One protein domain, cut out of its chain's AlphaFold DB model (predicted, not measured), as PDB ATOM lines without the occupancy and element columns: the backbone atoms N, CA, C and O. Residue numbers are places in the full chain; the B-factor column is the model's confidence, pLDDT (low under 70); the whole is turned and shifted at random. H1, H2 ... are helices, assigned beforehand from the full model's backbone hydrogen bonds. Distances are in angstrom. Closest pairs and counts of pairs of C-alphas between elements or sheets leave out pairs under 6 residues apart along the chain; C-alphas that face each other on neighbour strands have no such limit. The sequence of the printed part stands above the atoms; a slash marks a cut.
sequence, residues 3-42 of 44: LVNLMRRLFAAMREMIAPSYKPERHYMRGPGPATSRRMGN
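AT A GLANCE: This is residues 3 to 42 of the 44 residues of an uncharacterized protein of Aquamicrobium lusatiense (UniProt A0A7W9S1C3). What shape do these coordinates show? Two helices, the longer H1 and the short H2, sit at the two ends of a long open link, residues 19 to 33, like the arms of a wide, shallow U with no core between them. What is it built of? The printed part has 40 residues with two named helices, H1 then H2, and no named strand; the class is all helix. How compact is it? It is extended, with a radius of gyration of the C-alphas of 16.1 A and spans of 46 by 20 by 13 A.

IN THESE COORDINATES: Where does the first helix run? H1 is residues 3 to 18, 23.0 A from first to last C-alpha, from C-alpha 3 at (-32.106, 25.139, 36.718) to C-alpha 18 at (-21.309, 5.098, 33.607). Where is the second? H2 is residues 34 to 40, 10.1 A from first to last C-alpha, and C-alpha 40 is at (9.749, 20.821, 21.883).

HOW THE PARTS SIT: Do the helices meet? H1 and H2 are apart, with no C-alpha of the one within 8 A of the other. Which residues stand free? Residues 3 to 31 do, of which 3 to 18 belong to H1, and so do residues 33 to 39, of which 34 to 39 belong to H2. How do the backbones run? In H1 every O i to N i+4 pair is within hydrogen-bond range; in H2 2 of 3 are.

THE WHOLE: How far does it reach? The two C-alphas farthest apart, those of Val 4 and Asn 42, are 46.4 A apart. Is anything missing, and what joins the helices? The printed part has no cut, and the 15 residues between H1 and H2 are a long link. Where is the model's confidence low? The mean pLDDT of the printed part is 74.2, and residues 22 to 31, 34 to 36 and 38 to 42 are under 70.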
ATOM      1  N   LEU A   3     -31.997  26.439  36.052       86.12
ATOM      2  CA  LEU A   3     -32.106  25.139  36.718       86.12
ATOM      3  C   LEU A   3     -32.123  23.964  35.731       86.12
ATOM      4  O   LEU A   3     -31.360  23.018  35.881       86.12
ATOM      5  N   VAL A   4     -32.920  24.057  34.661       90.12
ATOM      6  CA  VAL A   4     -32.992  23.010  33.624       90.12
ATOM      7  C   VAL A   4     -31.636  22.809  32.938       90.12
ATOM      8  O   VAL A   4     -31.227  21.681  32.676       90.12
ATOM      9  N   ASN A   5     -30.891  23.891  32.697       87.62
ATOM     10  CA  ASN A   5     -29.561  23.816  32.088       87.62
ATOM     11  C   ASN A   5     -28.527  23.183  33.026       87.62
ATOM     12  O   ASN A   5     -27.683  22.414  32.563       87.62
ATOM     13  N   LEU A   6     -28.612  23.459  34.331       89.75
ATOM     14  CA  LEU A   6     -27.778  22.808  35.338       89.75
ATOM     15  C   LEU A   6     -28.053  21.299  35.388       89.75
ATOM     16  O   LEU A   6     -27.119  20.505  35.302       89.75
ATOM     17  N   MET A   7     -29.329  20.905  35.427       93.19
ATOM     18  CA  MET A   7     -29.729  19.494  35.460       93.19
ATOM     19  C   MET A   7     -29.268  18.731  34.214       93.19
ATOM     20  O   MET A   7     -28.754  17.620  34.324       93.19
ATOM     21  N   ARG A   8     -29.349  19.346  33.025       90.69
ATOM     22  CA  ARG A   8     -28.835  18.749  31.778       90.69
ATOM     23  C   ARG A   8     -27.326  18.498  31.822       90.69
ATOM     24  O   ARG A   8     -26.874  17.466  31.335       90.69
ATOM     25  N   ARG A   9     -26.551  19.427  32.394       87.50
ATOM     26  CA  ARG A   9     -25.090  19.285  32.532       87.50
ATOM     27  C   ARG A   9     -24.720  18.183  33.518       87.50
ATOM     28  O   ARG A   9     -23.862  17.366  33.200       87.50
ATOM     29  N   LEU A  10     -25.393  18.132  34.668       90.56
ATOM     30  CA  LEU A  10     -25.182  17.085  35.670       90.56
ATOM     31  C   LEU A  10     -25.488  15.699  35.094       90.56
ATOM     32  O   LEU A  10     -24.675  14.788  35.218       90.56
ATOM     33  N   PHE A  11     -26.606  15.562  34.381       90.81
ATOM     34  CA  PHE A  11     -26.980  14.295  33.757       90.81
ATOM     35  C   PHE A  11     -25.976  13.841  32.686       90.81
ATOM     36  O   PHE A  11     -25.636  12.661  32.613       90.81
ATOM     37  N   ALA A  12     -25.462  14.770  31.872       86.25
ATOM     38  CA  ALA A  12     -24.425  14.465  30.887       86.25
ATOM     39  C   ALA A  12     -23.133  13.960  31.550       86.25
ATOM     40  O   ALA A  12     -22.593  12.944  31.114       86.25
ATOM     41  N   ALA A  13     -22.695  14.612  32.631       84.69
ATOM     42  CA  ALA A  13     -21.514  14.201  33.388       84.69
ATOM     43  C   ALA A  13     -21.691  12.811  34.025       84.69
ATOM     44  O   ALA A  13     -20.819  11.957  33.897       84.69
ATOM     45  N   MET A  14     -22.848  12.540  34.641       87.62
ATOM     46  CA  MET A  14     -23.150  11.219  35.211       87.62
ATOM     47  C   MET A  14     -23.150  10.116  34.146       87.62
ATOM     48  O   MET A  14     -22.627   9.025  34.370       87.62
ATOM     49  N   ARG A  15     -23.709  10.396  32.963       84.62
ATOM     50  CA  ARG A  15     -23.717   9.448  31.843       84.62
ATOM     51  C   ARG A  15     -22.303   9.117  31.365       84.62
ATOM     52  O   ARG A  15     -22.040   7.961  31.050       84.62
ATOM     53  N   GLU A  16     -21.414  10.103  31.315       81.50
ATOM     54  CA  GLU A  16     -20.018   9.916  30.906       81.50
ATOM     55  C   GLU A  16     -19.222   9.059  31.903       81.50
ATOM     56  O   GLU A  16     -18.309   8.346  31.501       81.50
ATOM     57  N   MET A  17     -19.614   9.049  33.179       78.06
ATOM     58  CA  MET A  17     -19.021   8.166  34.190       78.06
ATOM     59  C   MET A  17     -19.466   6.704  34.045       78.06
ATOM     60  O   MET A  17     -18.659   5.802  34.250       78.06
ATOM     61  N   ILE A  18     -20.740   6.458  33.711       82.00
ATOM     62  CA  ILE A  18     -21.309   5.098  33.607       82.00
ATOM     63  C   ILE A  18     -20.978   4.459  32.254       82.00
ATOM     64  O   ILE A  18     -20.611   3.290  32.178       82.00
ATOM     65  N   ALA A  19     -21.123   5.228  31.178       78.38
ATOM     66  CA  ALA A  19     -20.844   4.808  29.815       78.38
ATOM     67  C   ALA A  19     -19.894   5.831  29.189       78.38
ATOM     68  O   ALA A  19     -20.338   6.671  28.391       78.38
ATOM     69  N   PRO A  20     -18.599   5.797  29.558       71.50
ATOM     70  CA  PRO A  20     -17.614   6.665  28.945       71.50
ATOM     71  C   PRO A  20     -17.600   6.373  27.451       71.50
ATOM     72  O   PRO A  20     -17.094   5.352  26.991       71.50
ATOM     73  N   SER A  21     -18.149   7.296  26.661       72.81
ATOM     74  CA  SER A  21     -17.898   7.320  25.225       72.81
ATOM     75  C   SER A  21     -16.520   7.942  25.043       72.81
ATOM     76  O   SER A  21     -16.378   9.070  24.578       72.81
ATOM     77  N   TYR A  22     -15.494   7.218  25.496       61.56
ATOM     78  CA  TYR A  22     -14.117   7.557  25.203       61.56
ATOM     79  C   TYR A  22     -13.979   7.497  23.682       61.56
ATOM     80  O   TYR A  22     -13.949   6.423  23.089       61.56
ATOM     81  N   LYS A  23     -14.001   8.671  23.045       63.97
ATOM     82  CA  LYS A  23     -13.770   8.846  21.611       63.97
ATOM     83  C   LYS A  23     -12.313   9.263  21.416       63.97
ATOM     84  O   LYS A  23     -12.019  10.462  21.389       63.97
ATOM     85  N   PRO A  24     -11.384   8.296  21.307       61.81
ATOM     86  CA  PRO A  24      -9.953   8.565  21.193       61.81
ATOM     87  C   PRO A  24      -9.588   9.404  19.963       61.81
ATOM     88  O   PRO A  24      -8.541  10.050  19.961       61.81
ATOM     89  N   GLU A  25     -10.453   9.451  18.943       56.97
ATOM     90  CA  GLU A  25     -10.209  10.135  17.666       56.97
ATOM     91  C   GLU A  25      -9.792  11.607  17.805       56.97
ATOM     92  O   GLU A  25      -9.067  12.113  16.955       56.97
ATOM     93  N   ARG A  26     -10.152  12.301  18.896       55.62
ATOM     94  CA  ARG A  26      -9.691  13.684  19.135       55.62
ATOM     95  C   ARG A  26      -8.478  13.797  20.063       55.62
ATOM     96  O   ARG A  26      -7.863  14.862  20.120       55.62
ATOM     97  N   HIS A  27      -8.144  12.742  20.803       58.62
ATOM     98  CA  HIS A  27      -7.036  12.764  21.757       58.62
ATOM     99  C   HIS A  27      -5.683  12.519  21.074       58.62
ATOM    100  O   HIS A  27      -4.692  13.126  21.463       58.62
ATOM    101  N   TYR A  28      -5.655  11.719  20.002       55.97
ATOM    102  CA  TYR A  28      -4.417  11.387  19.279       55.97
ATOM    103  C   TYR A  28      -4.148  12.251  18.040       55.97
ATOM    104  O   TYR A  28      -3.026  12.281  17.547       55.97
ATOM    105  N   MET A  29      -5.134  13.014  17.563       62.06
ATOM    106  CA  MET A  29      -4.982  13.875  16.379       62.06
ATOM    107  C   MET A  29      -4.501  15.302  16.705       62.06
ATOM    108  O   MET A  29      -4.437  16.155  15.826       62.06
ATOM    109  N   ARG A  30      -4.163  15.597  17.969       65.75
ATOM    110  CA  ARG A  30      -3.767  16.939  18.445       65.75
ATOM    111  C   ARG A  30      -2.255  17.134  18.583       65.75
ATOM    112  O   ARG A  30      -1.797  17.950  19.379       65.75
ATOM    113  N   GLY A  31      -1.491  16.418  17.763       68.00
ATOM    114  CA  GLY A  31      -0.040  16.518  17.740       68.00
ATOM    115  C   GLY A  31       0.621  15.811  18.927       68.00
ATOM    116  O   GLY A  31      -0.028  15.023  19.620       68.00
ATOM    117  N   PRO A  32       1.932  16.035  19.133       71.12
ATOM    118  CA  PRO A  32       2.698  15.350  20.162       71.12
ATOM    119  C   PRO A  32       1.987  15.463  21.507       71.12
ATOM    120  O   PRO A  32       1.696  16.570  21.961       71.12
ATOM    121  N   GLY A  33       1.721  14.318  22.145       72.06
ATOM    122  CA  GLY A  33       1.115  14.283  23.473       72.06
ATOM    123  C   GLY A  33       1.863  15.202  24.450       72.06
ATOM    124  O   GLY A  33       3.012  15.581  24.198       72.06
ATOM    125  N   PRO A  34       1.256  15.565  25.590       67.75
ATOM    126  CA  PRO A  34       1.775  16.606  26.480       67.75
ATOM    127  C   PRO A  34       3.248  16.405  26.879       67.75
ATOM    128  O   PRO A  34       3.980  17.378  27.040       67.75
ATOM    129  N   ALA A  35       3.719  15.158  26.965       67.06
ATOM    130  CA  ALA A  35       5.127  14.841  27.205       67.06
ATOM    131  C   ALA A  35       6.069  15.277  26.061       67.06
ATOM    132  O   ALA A  35       7.138  15.830  26.318       67.06
ATOM    133  N   THR A  36       5.678  15.060  24.805       68.56
ATOM    134  CA  THR A  36       6.477  15.407  23.621       68.56
ATOM    135  C   THR A  36       6.370  16.902  23.295       68.56
ATOM    136  O   THR A  36       7.370  17.509  22.920       68.56
ATOM    137  N   SER A  37       5.211  17.532  23.538       70.19
ATOM    138  CA  SER A  37       5.036  18.990  23.409       70.19
ATOM    139  C   SER A  37       5.964  19.771  24.353       70.19
ATOM    140  O   SER A  37       6.676  20.674  23.912       70.19
ATOM    141  N   ARG A  38       6.062  19.356  25.626       67.00
ATOM    142  CA  ARG A  38       6.959  19.982  26.619       67.00
ATOM    143  C   ARG A  38       8.433  19.952  26.214       67.00
ATOM    144  O   ARG A  38       9.161  20.892  26.500       67.00
ATOM    145  N   ARG A  39       8.883  18.887  25.543       68.56
ATOM    146  CA  ARG A  39      10.279  18.766  25.077       68.56
ATOM    147  C   ARG A  39      10.587  19.670  23.886       68.56
ATOM    148  O   ARG A  39      11.745  20.016  23.680       68.56
ATOM    149  N   MET A  40       9.577  20.012  23.089       66.69
ATOM    150  CA  MET A  40       9.749  20.821  21.883       66.69
ATOM    151  C   MET A  40       9.790  22.320  22.200       66.69
ATOM    152  O   MET A  40      10.557  23.038  21.574       66.69
ATOM    153  N   GLY A  41       9.059  22.769  23.229       63.50
ATOM    154  CA  GLY A  41       9.111  24.154  23.723       63.50
ATOM    155  C   GLY A  41      10.415  24.551  24.431       63.50
ATOM    156  O   GLY A  41      10.584  25.716  24.751       63.50
ATOM    157  N   ASN A  42      11.332  23.605  24.669       61.62
ATOM    158  CA  ASN A  42      12.653  23.855  25.259       61.62
ATOM    159  C   ASN A  42      13.782  23.890  24.200       61.62
ATOM    160  O   ASN A  42      14.943  23.675  24.530       61.62
TER     161      ASN A  42